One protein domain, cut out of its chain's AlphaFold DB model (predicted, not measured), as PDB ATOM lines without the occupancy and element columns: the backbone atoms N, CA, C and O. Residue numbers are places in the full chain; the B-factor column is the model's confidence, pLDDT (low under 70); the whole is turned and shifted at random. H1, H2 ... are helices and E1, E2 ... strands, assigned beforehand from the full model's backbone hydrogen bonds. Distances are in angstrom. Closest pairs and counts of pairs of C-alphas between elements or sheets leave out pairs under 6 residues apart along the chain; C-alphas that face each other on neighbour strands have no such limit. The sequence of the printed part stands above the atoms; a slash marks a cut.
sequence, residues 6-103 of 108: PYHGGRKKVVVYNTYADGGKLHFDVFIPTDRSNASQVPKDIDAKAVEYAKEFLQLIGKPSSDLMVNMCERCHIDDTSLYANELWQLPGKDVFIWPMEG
ATOM      1  N   PRO A   6      57.345 -43.370  -1.584       90.44
ATOM      2  CA  PRO A   6      56.431 -42.589  -0.771       90.44
ATOM      3  C   PRO A   6      55.788 -41.496  -1.623       90.44
ATOM      4  O   PRO A   6      56.439 -40.841  -2.442       90.44
ATOM      5  N   TYR A   7      54.490 -41.288  -1.440       88.94
ATOM      6  CA  TYR A   7      53.780 -40.240  -2.146       88.94
ATOM      7  C   TYR A   7      54.015 -38.887  -1.467       88.94
ATOM      8  O   TYR A   7      53.563 -38.639  -0.349       88.94
ATOM      9  N   HIS A   8      54.666 -37.983  -2.198       83.44
ATOM     10  CA  HIS A   8      54.884 -36.586  -1.796       83.44
ATOM     11  C   HIS A   8      54.138 -35.586  -2.695       83.44
ATOM     12  O   HIS A   8      54.442 -34.393  -2.706       83.44
ATOM     13  N   GLY A   9      53.201 -36.071  -3.515       80.44
ATOM     14  CA  GLY A   9      52.469 -35.242  -4.466       80.44
ATOM     15  C   GLY A   9      51.374 -34.386  -3.825       80.44
ATOM     16  O   GLY A   9      51.120 -34.414  -2.623       80.44
ATOM     17  N   GLY A  10      50.697 -33.603  -4.666       82.88
ATOM     18  CA  GLY A  10      49.645 -32.682  -4.237       82.88
ATOM     19  C   GLY A  10      48.334 -33.346  -3.797       82.88
ATOM     20  O   GLY A  10      48.147 -34.561  -3.836       82.88
ATOM     21  N   ARG A  11      47.386 -32.497  -3.408       89.81
ATOM     22  CA  ARG A  11      46.029 -32.867  -2.995       89.81
ATOM     23  C   ARG A  11      45.267 -33.590  -4.121       89.81
ATOM     24  O   ARG A  11      45.171 -33.048  -5.223       89.81
ATOM     25  N   LYS A  12      44.692 -34.768  -3.851       92.25
ATOM     26  CA  LYS A  12      43.845 -35.521  -4.795       92.25
ATOM     27  C   LYS A  12      42.630 -36.110  -4.094       92.25
ATOM     28  O   LYS A  12      42.765 -36.675  -3.016       92.25
ATOM     29  N   LYS A  13      41.472 -36.045  -4.754       92.56
ATOM     30  CA  LYS A  13      40.295 -36.821  -4.353       92.56
ATOM     31  C   LYS A  13      40.483 -38.270  -4.771       92.56
ATOM     32  O   LYS A  13      40.851 -38.529  -5.919       92.56
ATOM     33  N   VAL A  14      40.214 -39.195  -3.864       92.56
ATOM     34  CA  VAL A  14      40.445 -40.626  -4.070       92.56
ATOM     35  C   VAL A  14      39.255 -41.436  -3.594       92.56
ATOM     36  O   VAL A  14      38.652 -41.111  -2.581       92.56
ATOM     37  N   VAL A  15      38.931 -42.499  -4.320       92.81
ATOM     38  CA  VAL A  15      38.023 -43.545  -3.858       92.81
ATOM     39  C   VAL A  15      38.794 -44.492  -2.959       92.81
ATOM     40  O   VAL A  15      39.873 -44.944  -3.344       92.81
ATOM     41  N   VAL A  16      38.237 -44.778  -1.785       92.69
ATOM     42  CA  VAL A  16      38.888 -45.579  -0.747       92.69
ATOM     43  C   VAL A  16      38.327 -46.999  -0.710       92.69
ATOM     44  O   VAL A  16      37.132 -47.211  -0.472       92.69
ATOM     45  N   TYR A  17      39.213 -47.977  -0.894       93.06
ATOM     46  CA  TYR A  17      38.898 -49.402  -0.828       93.06
ATOM     47  C   TYR A  17      39.611 -50.064   0.344       93.06
ATOM     48  O   TYR A  17      40.828 -50.245   0.315       93.06
ATOM     49  N   ASN A  18      38.827 -50.472   1.338       93.19
ATOM     50  CA  ASN A  18      39.309 -51.170   2.517       93.19
ATOM     51  C   ASN A  18      39.717 -52.602   2.168       93.19
ATOM     52  O   ASN A  18      38.899 -53.374   1.655       93.19
ATOM     53  N   THR A  19      40.978 -52.943   2.428       94.62
ATOM     54  CA  THR A  19      41.584 -54.178   1.933       94.62
ATOM     55  C   THR A  19      42.256 -54.991   3.034       94.62
ATOM     56  O   THR A  19      43.101 -54.491   3.774       94.62
ATOM     57  N   TYR A  20      41.927 -56.283   3.090       94.81
ATOM     58  CA  TYR A  20      42.531 -57.258   3.997       94.81
ATOM     59  C   TYR A  20      43.160 -58.426   3.233       94.81
ATOM     60  O   TYR A  20      42.625 -58.872   2.217       94.81
ATOM     61  N   ALA A  21      44.279 -58.945   3.738       94.56
ATOM     62  CA  ALA A  21      44.970 -60.119   3.196       94.56
ATOM     63  C   ALA A  21      45.724 -60.894   4.297       94.56
ATOM     64  O   ALA A  21      45.779 -60.447   5.447       94.56
ATOM     65  N   ASP A  22      46.321 -62.044   3.955       91.69
ATOM     66  CA  ASP A  22      47.167 -62.853   4.859       91.69
ATOM     67  C   ASP A  22      46.428 -63.262   6.151       91.69
ATOM     68  O   ASP A  22      46.882 -63.062   7.281       91.69
ATOM     69  N   GLY A  23      45.211 -63.771   5.989       88.75
ATOM     70  CA  GLY A  23      44.294 -64.178   7.047       88.75
ATOM     71  C   GLY A  23      43.751 -63.002   7.854       88.75
ATOM     72  O   GLY A  23      43.409 -63.183   9.020       88.75
ATOM     73  N   GLY A  24      43.734 -61.798   7.269       89.12
ATOM     74  CA  GLY A  24      43.351 -60.554   7.939       89.12
ATOM     75  C   GLY A  24      44.474 -59.901   8.747       89.12
ATOM     76  O   GLY A  24      44.221 -58.943   9.465       89.12
ATOM     77  N   LYS A  25      45.713 -60.403   8.650       90.62
ATOM     78  CA  LYS A  25      46.878 -59.817   9.340       90.62
ATOM     79  C   LYS A  25      47.451 -58.604   8.618       90.62
ATOM     80  O   LYS A  25      48.214 -57.850   9.218       90.62
ATOM     81  N   LEU A  26      47.145 -58.467   7.331       94.75
ATOM     82  CA  LEU A  26      47.465 -57.288   6.543       94.75
ATOM     83  C   LEU A  26      46.194 -56.480   6.342       94.75
ATOM     84  O   LEU A  26      45.202 -57.016   5.851       94.75
ATOM     85  N   HIS A  27      46.265 -55.199   6.684       95.00
ATOM     86  CA  HIS A  27      45.222 -54.212   6.448       95.00
ATOM     87  C   HIS A  27      45.842 -52.994   5.769       95.00
ATOM     88  O   HIS A  27      46.835 -52.436   6.242       95.00
ATOM     89  N   PHE A  28      45.275 -52.606   4.638       95.38
ATOM     90  CA  PHE A  28      45.660 -51.412   3.901       95.38
ATOM     91  C   PHE A  28      44.470 -50.906   3.098       95.38
ATOM     92  O   PHE A  28      43.559 -51.670   2.782       95.38
ATOM     93  N   ASP A  29      44.503 -49.636   2.723       95.31
ATOM     94  CA  ASP A  29      43.521 -49.091   1.797       95.31
ATOM     95  C   ASP A  29      44.140 -48.870   0.420       95.31
ATOM     96  O   ASP A  29      45.280 -48.414   0.299       95.31
ATOM     97  N   VAL A  30      43.368 -49.163  -0.628       95.19
ATOM     98  CA  VAL A  30      43.702 -48.797  -2.009       95.19
ATOM     99  C   VAL A  30      42.962 -47.517  -2.365       95.19
ATOM    100  O   VAL A  30      41.733 -47.460  -2.321       95.19
ATOM    101  N   PHE A  31      43.719 -46.488  -2.728       94.69
ATOM    102  CA  PHE A  31      43.219 -45.171  -3.093       94.69
ATOM    103  C   PHE A  31      43.337 -44.967  -4.600       94.69
ATOM    104  O   PHE A  31      44.439 -44.943  -5.157       94.69
ATOM    105  N   ILE A  32      42.197 -44.778  -5.263       93.75
ATOM    106  CA  ILE A  32      42.132 -44.558  -6.714       93.75
ATOM    107  C   ILE A  32      41.622 -43.137  -6.982       93.75
ATOM    108  O   ILE A  32      40.507 -42.820  -6.569       93.75
ATOM    109  N   PRO A  33      42.382 -42.267  -7.670       94.00
ATOM    110  CA  PRO A  33      41.962 -40.910  -7.987       94.00
ATOM    111  C   PRO A  33      40.610 -40.844  -8.689       94.00
ATOM    112  O   PRO A  33      40.292 -41.659  -9.556       94.00
ATOM    113  N   THR A  34      39.830 -39.827  -8.340       90.94
ATOM    114  CA  THR A  34      38.514 -39.584  -8.926       90.94
ATOM    115  C   THR A  34      38.222 -38.093  -9.027       90.94
ATOM    116  O   THR A  34      38.637 -37.298  -8.186       90.94
ATOM    117  N   ASP A  35      37.485 -37.696 -10.060       90.62
ATOM    118  CA  ASP A  35      36.910 -36.353 -10.192       90.62
ATOM    119  C   ASP A  35      35.532 -36.248  -9.514       90.62
ATOM    120  O   ASP A  35      34.966 -35.157  -9.374       90.62
ATOM    121  N   ARG A  36      34.976 -37.385  -9.082       88.12
ATOM    122  CA  ARG A  36      33.655 -37.462  -8.467       88.12
ATOM    123  C   ARG A  36      33.673 -36.854  -7.076       88.12
ATOM    124  O   ARG A  36      34.687 -36.798  -6.386       88.12
ATOM    125  N   SER A  37      32.507 -36.370  -6.666       83.31
ATOM    126  CA  SER A  37      32.300 -35.849  -5.310       83.31
ATOM    127  C   SER A  37      31.375 -36.742  -4.486       83.31
ATOM    128  O   SER A  37      31.169 -36.474  -3.308       83.31
ATOM    129  N   ASN A  38      30.831 -37.808  -5.084       80.88
ATOM    130  CA  ASN A  38      30.014 -38.802  -4.400       80.88
ATOM    131  C   ASN A  38      30.339 -40.226  -4.886       80.88
ATOM    132  O   ASN A  38      30.473 -40.460  -6.088       80.88
ATOM    133  N   ALA A  39      30.394 -41.168  -3.944       77.94
ATOM    134  CA  ALA A  39      30.587 -42.604  -4.157       77.94
ATOM    135  C   ALA A  39      29.685 -43.211  -5.234       77.94
ATOM    136  O   ALA A  39      30.124 -43.966  -6.088       77.94
ATOM    137  N   SER A  40      28.402 -42.844  -5.212       82.06
ATOM    138  CA  SER A  40      27.386 -43.366  -6.135       82.06
ATOM    139  C   SER A  40      27.655 -43.020  -7.601       82.06
ATOM    140  O   SER A  40      27.067 -43.626  -8.494       82.06
ATOM    141  N   GLN A  41      28.535 -42.047  -7.855       84.44
ATOM    142  CA  GLN A  41      28.949 -41.622  -9.191       84.44
ATOM    143  C   GLN A  41      30.235 -42.316  -9.652       84.44
ATOM    144  O   GLN A  41      30.665 -42.109 -10.791       84.44
ATOM    145  N   VAL A  42      30.875 -43.085  -8.768       83.69
ATOM    146  CA  VAL A  42      32.066 -43.867  -9.076       83.69
ATOM    147  C   VAL A  42      31.637 -45.064  -9.927       83.69
ATOM    148  O   VAL A  42      30.750 -45.823  -9.529       83.69
ATOM    149  N   PRO A  43      32.216 -45.233 -11.124       85.19
ATOM    150  CA  PRO A  43      31.948 -46.396 -11.956       85.19
ATOM    151  C   PRO A  43      32.307 -47.705 -11.241       85.19
ATOM    152  O   PRO A  43      33.403 -47.846 -10.705       85.19
ATOM    153  N   LYS A  44      31.402 -48.690 -11.276       82.94
ATOM    154  CA  LYS A  44      31.602 -49.991 -10.609       82.94
ATOM    155  C   LYS A  44      32.780 -50.803 -11.162       82.94
ATOM    156  O   LYS A  44      33.246 -51.723 -10.504       82.94
ATOM    157  N   ASP A  45      33.280 -50.495 -12.361       87.19
ATOM    158  CA  ASP A  45      34.487 -51.145 -12.896       87.19
ATOM    159  C   ASP A  45      35.749 -50.785 -12.097       87.19
ATOM    160  O   ASP A  45      36.742 -51.512 -12.162       87.19
ATOM    161  N   ILE A  46      35.718 -49.694 -11.323       87.94
ATOM    162  CA  ILE A  46      36.816 -49.319 -10.428       87.94
ATOM    163  C   ILE A  46      36.982 -50.342  -9.295       87.94
ATOM    164  O   ILE A  46      38.117 -50.607  -8.904       87.94
ATOM    165  N   ASP A  47      35.914 -51.018  -8.865       88.12
ATOM    166  CA  ASP A  47      35.986 -52.059  -7.831       88.12
ATOM    167  C   ASP A  47      36.885 -53.223  -8.276       88.12
ATOM    168  O   ASP A  47      37.740 -53.697  -7.528       88.12
ATOM    169  N   ALA A  48      36.763 -53.639  -9.542       90.62
ATOM    170  CA  ALA A  48      37.624 -54.669 -10.117       90.62
ATOM    171  C   ALA A  48      39.085 -54.198 -10.225       90.62
ATOM    172  O   ALA A  48      40.007 -54.972  -9.975       90.62
ATOM    173  N   LYS A  49      39.311 -52.916 -10.543       93.44
ATOM    174  CA  LYS A  49      40.663 -52.333 -10.575       93.44
ATOM    175  C   LYS A  49      41.294 -52.290  -9.185       93.44
ATOM    176  O   LYS A  49      42.480 -52.583  -9.067       93.44
ATOM    177  N   ALA A  50      40.521 -51.984  -8.143       93.69
ATOM    178  CA  ALA A  50      41.007 -51.983  -6.764       93.69
ATOM    179  C   ALA A  50      41.538 -53.363  -6.344       93.69
ATOM    180  O   ALA A  50      42.604 -53.449  -5.736       93.69
ATOM    181  N   VAL A  51      40.859 -54.442  -6.752       95.06
ATOM    182  CA  VAL A  51      41.333 -55.822  -6.547       95.06
ATOM    183  C   VAL A  51      42.673 -56.070  -7.235       95.06
ATOM    184  O   VAL A  51      43.586 -56.616  -6.617       95.06
ATOM    185  N   GLU A  52      42.827 -55.658  -8.493       96.12
ATOM    186  CA  GLU A  52      44.085 -55.860  -9.224       96.12
ATOM    187  C   GLU A  52      45.242 -55.040  -8.636       96.12
ATOM    188  O   GLU A  52      46.345 -55.559  -8.468       96.12
ATOM    189  N   TYR A  53      44.990 -53.796  -8.230       96.50
ATOM    190  CA  TYR A  53      46.002 -52.960  -7.582       96.50
ATOM    191  C   TYR A  53      46.409 -53.481  -6.201       96.50
ATOM    192  O   TYR A  53      47.589 -53.441  -5.856       96.50
ATOM    193  N   ALA A  54      45.468 -54.032  -5.432       96.44
ATOM    194  CA  ALA A  54      45.788 -54.693  -4.172       96.44
ATOM    195  C   ALA A  54      46.683 -55.927  -4.375       96.44
ATOM    196  O   ALA A  54      47.649 -56.113  -3.634       96.44
ATOM    197  N   LYS A  55      46.417 -56.753  -5.401       96.31
ATOM    198  CA  LYS A  55      47.292 -57.887  -5.754       96.31
ATOM    199  C   LYS A  55      48.691 -57.421  -6.145       96.31
ATOM    200  O   LYS A  55      49.672 -58.024  -5.715       96.31
ATOM    201  N   GLU A  56      48.782 -56.349  -6.930       95.81
ATOM    202  CA  GLU A  56      50.064 -55.771  -7.334       95.81
ATOM    203  C   GLU A  56      50.864 -55.281  -6.120       95.81
ATOM    204  O   GLU A  56      52.044 -55.607  -5.989       95.81
ATOM    205  N   PHE A  57      50.219 -54.573  -5.188       95.81
ATOM    206  CA  PHE A  57      50.854 -54.166  -3.935       95.81
ATOM    207  C   PHE A  57      51.382 -55.370  -3.144       95.81
ATOM    208  O   PHE A  57      52.550 -55.381  -2.757       95.81
ATOM    209  N   LEU A  58      50.556 -56.408  -2.958       95.12
ATOM    210  CA  LEU A  58      50.954 -57.632  -2.257       95.12
ATOM    211  C   LEU A  58      52.163 -58.302  -2.921       95.12
ATOM    212  O   LEU A  58      53.100 -58.694  -2.228       95.12
ATOM    213  N   GLN A  59      52.197 -58.353  -4.255       94.44
ATOM    214  CA  GLN A  59      53.342 -58.873  -4.999       94.44
ATOM    215  C   GLN A  59      54.616 -58.051  -4.746       94.44
ATOM    216  O   GLN A  59      55.683 -58.636  -4.541       94.44
ATOM    217  N   LEU A  60      54.516 -56.718  -4.724       93.50
ATOM    218  CA  LEU A  60      55.652 -55.823  -4.470       93.50
ATOM    219  C   LEU A  60      56.229 -55.993  -3.060       93.50
ATOM    220  O   LEU A  60      57.443 -55.897  -2.885       93.50
ATOM    221  N   ILE A  61      55.386 -56.294  -2.069       92.75
ATOM    222  CA  ILE A  61      55.821 -56.540  -0.684       92.75
ATOM    223  C   ILE A  61      56.102 -58.026  -0.387       92.75
ATOM    224  O   ILE A  61      56.351 -58.389   0.763       92.75
ATOM    225  N   GLY A  62      56.063 -58.893  -1.405       92.50
ATOM    226  CA  GLY A  62      56.368 -60.321  -1.278       92.50
ATOM    227  C   GLY A  62      55.328 -61.127  -0.491       92.50
ATOM    228  O   GLY A  62      55.679 -62.110   0.164       92.50
ATOM    229  N   LYS A  63      54.058 -60.713  -0.522       92.50
ATOM    230  CA  LYS A  63      52.940 -61.345   0.186       92.50
ATOM    231  C   LYS A  63      51.980 -62.061  -0.775       92.50
ATOM    232  O   LYS A  63      51.806 -61.623  -1.912       92.50
ATOM    233  N   PRO A  64      51.356 -63.175  -0.347       90.94
ATOM    234  CA  PRO A  64      50.369 -63.877  -1.160       90.94
ATOM    235  C   PRO A  64      49.062 -63.079  -1.255       90.94
ATOM    236  O   PRO A  64      48.728 -62.317  -0.353       90.94
ATOM    237  N   SER A  65      48.299 -63.302  -2.326       90.81
ATOM    238  CA  SER A  65      46.997 -62.659  -2.568       90.81
ATOM    239  C   SER A  65      45.829 -63.653  -2.638       90.81
ATOM    240  O   SER A  65      44.787 -63.342  -3.212       90.81
ATOM    241  N   SER A  66      46.016 -64.880  -2.142       88.56
ATOM    242  CA  SER A  66      45.050 -65.983  -2.269       88.56
ATOM    243  C   SER A  66      43.750 -65.771  -1.490       88.56
ATOM    244  O   SER A  66      42.741 -66.386  -1.819       88.56
ATOM    245  N   ASP A  67      43.775 -64.918  -0.472       89.88
ATOM    246  CA  ASP A  67      42.674 -64.631   0.450       89.88
ATOM    247  C   ASP A  67      42.347 -63.133   0.523       89.88
ATOM    248  O   ASP A  67      41.804 -62.641   1.510       89.88
ATOM    249  N   LEU A  68      42.694 -62.408  -0.540       93.69
ATOM    250  CA  LEU A  68      42.473 -60.978  -0.655       93.69
ATOM    251  C   LEU A  68      40.977 -60.642  -0.566       93.69
ATOM    252  O   LEU A  68      40.169 -61.104  -1.373       93.69
ATOM    253  N   MET A  69      40.635 -59.766   0.375       92.81
ATOM    254  CA  MET A  69      39.306 -59.187   0.531       92.81
ATOM    255  C   MET A  69      39.387 -57.688   0.283       92.81
ATOM    256  O   MET A  69      40.038 -56.976   1.041       92.81
ATOM    257  N   VAL A  70      38.707 -57.206  -0.754       89.56
ATOM    258  CA  VAL A  70      38.603 -55.776  -1.066       89.56
ATOM    259  C   VAL A  70      37.147 -55.373  -0.960       89.56
ATOM    260  O   VAL A  70      36.299 -55.914  -1.666       89.56
ATOM    261  N   ASN A  71      36.869 -54.409  -0.092       85.19
ATOM    262  CA  ASN A  71      35.539 -53.855   0.091       85.19
ATOM    263  C   ASN A  71      35.609 -52.343  -0.089       85.19
ATOM    264  O   ASN A  71      36.424 -51.668   0.540       85.19
ATOM    265  N   MET A  72      34.735 -51.783  -0.919       75.94
ATOM    266  CA  MET A  72      34.571 -50.334  -0.954       75.94
ATOM    267  C   MET A  72      34.082 -49.870   0.423       75.94
ATOM    268  O   MET A  72      33.103 -50.404   0.951       75.94
ATOM    269  N   CYS A  73      34.782 -48.918   1.041       65.50
ATOM    270  CA  CYS A  73      34.438 -48.494   2.393       65.50
ATOM    271  C   CYS A  73      33.124 -47.701   2.386       65.50
ATOM    272  O   CYS A  73      33.086 -46.564   1.921       65.50
ATOM    273  N   GLU A  74      32.064 -48.257   2.983       56.47
ATOM    274  CA  GLU A  74      30.732 -47.635   3.023       56.47
ATOM    275  C   GLU A  74      30.657 -46.298   3.792       56.47
ATOM    276  O   GLU A  74      29.628 -45.617   3.759       56.47
ATOM    277  N   ARG A  75      31.729 -45.891   4.481       51.84
ATOM    278  CA  ARG A  75      31.807 -44.616   5.214       51.84
ATOM    279  C   ARG A  75      32.721 -43.574   4.563       51.84
ATOM    280  O   ARG A  75      32.463 -42.390   4.747       51.84
ATOM    281  N   CYS A  76      33.734 -43.982   3.796       62.97
ATOM    282  CA  CYS A  76      34.850 -43.110   3.380       62.97
ATOM    283  C   CYS A  76      35.014 -42.990   1.859       62.97
ATOM    284  O   CYS A  76      36.070 -42.609   1.375       62.97
ATOM    285  N   HIS A  77      33.987 -43.358   1.095       74.88
ATOM    286  CA  HIS A  77      34.066 -43.634  -0.342       74.88
ATOM    287  C   HIS A  77      34.791 -42.606  -1.206       74.88
ATOM    288  O   HIS A  77      35.240 -42.972  -2.282       74.88
ATOM    289  N   ILE A  78      34.839 -41.337  -0.804       87.12
ATOM    290  CA  ILE A  78      35.727 -40.359  -1.419       87.12
ATOM    291  C   ILE A  78      36.406 -39.581  -0.306       87.12
ATOM    292  O   ILE A  78      35.727 -38.921   0.480       87.12
ATOM    293  N   ASP A  79      37.728 -39.641  -0.292       90.88
ATOM    294  CA  ASP A  79      38.567 -38.892   0.629       90.88
ATOM    295  C   ASP A  79      39.615 -38.082  -0.136       90.88
ATOM    296  O   ASP A  79      39.569 -37.961  -1.365       90.88
ATOM    297  N   ASP A  80      40.543 -37.487   0.596       91.25
ATOM    298  CA  ASP A  80      41.560 -36.606   0.083       91.25
ATOM    299  C   ASP A  80      42.953 -37.023   0.551       91.25
ATOM    300  O   ASP A  80      43.229 -37.100   1.747       91.25
ATOM    301  N   THR A  81      43.873 -37.227  -0.395       91.94
ATOM    302  CA  THR A  81      45.253 -37.641  -0.095       91.94
ATOM    303  C   THR A  81      45.990 -36.685   0.842       91.94
ATOM    304  O   THR A  81      46.934 -37.103   1.507       91.94
ATOM    305  N   SER A  82      45.565 -35.419   0.947       90.38
ATOM    306  CA  SER A  82      46.166 -34.468   1.891       90.38
ATOM    307  C   SER A  82      45.959 -34.833   3.362       90.38
ATOM    308  O   SER A  82      46.733 -34.369   4.197       90.38
ATOM    309  N   LEU A  83      44.973 -35.677   3.687       90.06
ATOM    310  CA  LEU A  83      44.769 -36.188   5.047       90.06
ATOM    311  C   LEU A  83      45.798 -37.254   5.453       90.06
ATOM    312  O   LEU A  83      45.921 -37.553   6.635       90.06
ATOM    313  N   TYR A  84      46.558 -37.778   4.489       89.94
ATOM    314  CA  TYR A  84      47.466 -38.918   4.644       89.94
ATOM    315  C   TYR A  84      48.904 -38.548   4.264       89.94
ATOM    316  O   TYR A  84      49.659 -39.348   3.702       89.94
ATOM    317  N   ALA A  85      49.273 -37.286   4.485       81.12
ATOM    318  CA  ALA A  85      50.562 -36.751   4.073       81.12
ATOM    319  C   ALA A  85      51.722 -37.595   4.634       81.12
ATOM    320  O   ALA A  85      51.847 -37.763   5.845       81.12
ATOM    321  N   ASN A  86      52.591 -38.081   3.740       85.06
ATOM    322  CA  ASN A  86      53.726 -38.974   4.028       85.06
ATOM    323  C   ASN A  86      53.363 -40.382   4.532       85.06
ATOM    324  O   ASN A  86      54.257 -41.140   4.891       85.06
ATOM    325  N   GLU A  87      52.086 -40.756   4.543       91.50
ATOM    326  CA  GLU A  87      51.660 -42.105   4.931       91.50
ATOM    327  C   GLU A  87      51.365 -42.995   3.725       91.50
ATOM    328  O   GLU A  87      51.283 -44.211   3.861       91.50
ATOM    329  N   LEU A  88      51.217 -42.410   2.539       94.12
ATOM    330  CA  LEU A  88      50.853 -43.133   1.330       94.12
ATOM    331  C   LEU A  88      52.081 -43.641   0.574       94.12
ATOM    332  O   LEU A  88      53.042 -42.907   0.348       94.12
ATOM    333  N   TRP A  89      51.997 -44.875   0.094       95.06
ATOM    334  CA  TRP A  89      52.828 -45.379  -0.993       95.06
ATOM    335  C   TRP A  89      52.170 -45.084  -2.336       95.06
ATOM    336  O   TRP A  89      50.948 -45.153  -2.447       95.06
ATOM    337  N   GLN A  90      52.958 -44.834  -3.378       94.75
ATOM    338  CA  GLN A  90      52.482 -44.821  -4.759       94.75
ATOM    339  C   GLN A  90      52.834 -46.141  -5.455       94.75
ATOM    340  O   GLN A  90      53.969 -46.620  -5.371       94.75
ATOM    341  N   LEU A  91      51.864 -46.730  -6.165       93.81
ATOM    342  CA  LEU A  91      52.138 -47.890  -7.008       93.81
ATOM    343  C   LEU A  91      53.005 -47.484  -8.212       93.81
ATOM    344  O   LEU A  91      52.711 -46.482  -8.873       93.81
ATOM    345  N   PRO A  92      54.039 -48.269  -8.556       92.81
ATOM    346  CA  PRO A  92      54.960 -47.925  -9.630       92.81
ATOM    347  C   PRO A  92      54.268 -47.650 -10.972       92.81
ATOM    348  O   PRO A  92      53.496 -48.464 -11.489       92.81
ATOM    349  N   GLY A  93      54.559 -46.480 -11.550       91.38
ATOM    350  CA  GLY A  93      54.033 -46.061 -12.854       91.38
ATOM    351  C   GLY A  93      52.522 -45.809 -12.894       91.38
ATOM    352  O   GLY A  93      51.967 -45.686 -13.986       91.38
ATOM    353  N   LYS A  94      51.847 -45.749 -11.738       92.62
ATOM    354  CA  LYS A  94      50.395 -45.554 -11.641       92.62
ATOM    355  C   LYS A  94      50.067 -44.385 -10.730       92.62
ATOM    356  O   LYS A  94      50.771 -44.104  -9.767       92.62
ATOM    357  N   ASP A  95      48.953 -43.728 -11.019       92.88
ATOM    358  CA  ASP A  95      48.343 -42.761 -10.111       92.88
ATOM    359  C   ASP A  95      47.399 -43.513  -9.164       92.88
ATOM    360  O   ASP A  95      46.187 -43.384  -9.250       92.88
ATOM    361  N   VAL A  96      47.951 -44.421  -8.360       94.75
ATOM    362  CA  VAL A  96      47.221 -45.244  -7.384       94.75
ATOM    363  C   VAL A  96      48.050 -45.268  -6.121       94.75
ATOM    364  O   VAL A  96      49.269 -45.458  -6.188       94.75
ATOM    365  N   PHE A  97      47.395 -45.086  -4.983       95.19
ATOM    366  CA  PHE A  97      48.075 -44.985  -3.703       95.19
ATOM    367  C   PHE A  97      47.633 -46.091  -2.764       95.19
ATOM    368  O   PHE A  97      46.507 -46.578  -2.848       95.19
ATOM    369  N   ILE A  98      48.533 -46.486  -1.878       95.81
ATOM    370  CA  ILE A  98      48.274 -47.469  -0.839       95.81
ATOM    371  C   ILE A  98      48.499 -46.785   0.497       95.81
ATOM    372  O   ILE A  98      49.581 -46.245   0.726       95.81
ATOM    373  N   TRP A  99      47.500 -46.826   1.373       95.06
ATOM    374  CA  TRP A  99      47.670 -46.444   2.768       95.06
ATOM    375  C   TRP A  99      47.919 -47.711   3.598       95.06
ATOM    376  O   TRP A  99      46.980 -48.471   3.848       95.06
ATOM    377  N   PRO A 100      49.177 -48.009   3.969       94.19
ATOM    378  CA  PRO A 100      49.498 -49.170   4.779       94.19
ATOM    379  C   PRO A 100      49.041 -48.946   6.224       94.19
ATOM    380  O   PRO A 100      49.445 -47.977   6.867       94.19
ATOM    381  N   MET A 101      48.255 -49.878   6.761       91.94
ATOM    382  CA  MET A 101      47.795 -49.841   8.149       91.94
ATOM    383  C   MET A 101      48.420 -50.991   8.943       91.94
ATOM    384  O   MET A 101      49.599 -50.929   9.307       91.94
ATOM    385  N   GLU A 102      47.666 -52.051   9.227       93.75
ATOM    386  CA  GLU A 102      48.134 -53.160  10.057       93.75
ATOM    387  C   GLU A 102      48.981 -54.146   9.247       93.75
ATOM    388  O   GLU A 102      48.663 -54.496   8.110       93.75
ATOM    389  N   GLY A 103      50.107 -54.574   9.825       88.69
ATOM    390  CA  GLY A 103      50.991 -55.595   9.252       88.69
ATOM    391  C   GLY A 103      51.726 -55.208   7.959       88.69
ATOM    392  O   GLY A 103      52.546 -55.990   7.479       88.69
TER     393      GLY A 103
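What this domain is: This is residues 6 to 103 of the 108 residues of the protein "DUF2024 family protein" of Nitrososphaera sp (UniProt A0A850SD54). A twisted antiparallel sheet, in the order E3, E1, E2, E4, is covered on one face by the long helix H1, making two layers; tiny H2 only grazes the sheet. The printed part has 98 residues, with E1, E2, H1, E3, H2, E4 along the chain; the class is mixed, with under half of the residues in named elements. It is compact, with a radius of gyration of the C-alphas of 12.5 A and spans of 33 by 28 by 23 A.

Where its parts are: E1, residues 13 to 21, begins at C-alpha 13 (40.295, -36.821, -4.353) and measures 24.9 A. E2, residues 26 to 33, measures 22.6 A and H1, residues 45 to 60, 23.3 A. E3 is residues 69 to 72, H2 81 to 84, and E4 97 to 100, ending at C-alpha 100 (49.498, -49.170, 4.779).

How they stand to each other: E1 and E2 form a hairpin, N 17 and O 30 being 2.9 A apart. Within hydrogen-bond range are also N 18 and O 71 of E1 and E3, 2.8 A, and N 31 and O 97 of E2 and E4, 2.8 A. H1 has a height over the sheet of 8.4 A; its closest C-alphas to E3 are Val 51 and Val 70, 6.1 A. E2, H1, E3 make a split strand-helix-strand unit, E1 between the two strands, with a right-handed crossover. Every O i to N i+4 pair in H1 is within range; H2 is too short for one.

The domain as a whole: The farthest C-alphas, Ser 37 and Gly 62, are 34.6 A apart. The printed part has no cut; the links E2 to H1 and H2 to E4 are long. Residues 73 to 76 have pLDDT under 70.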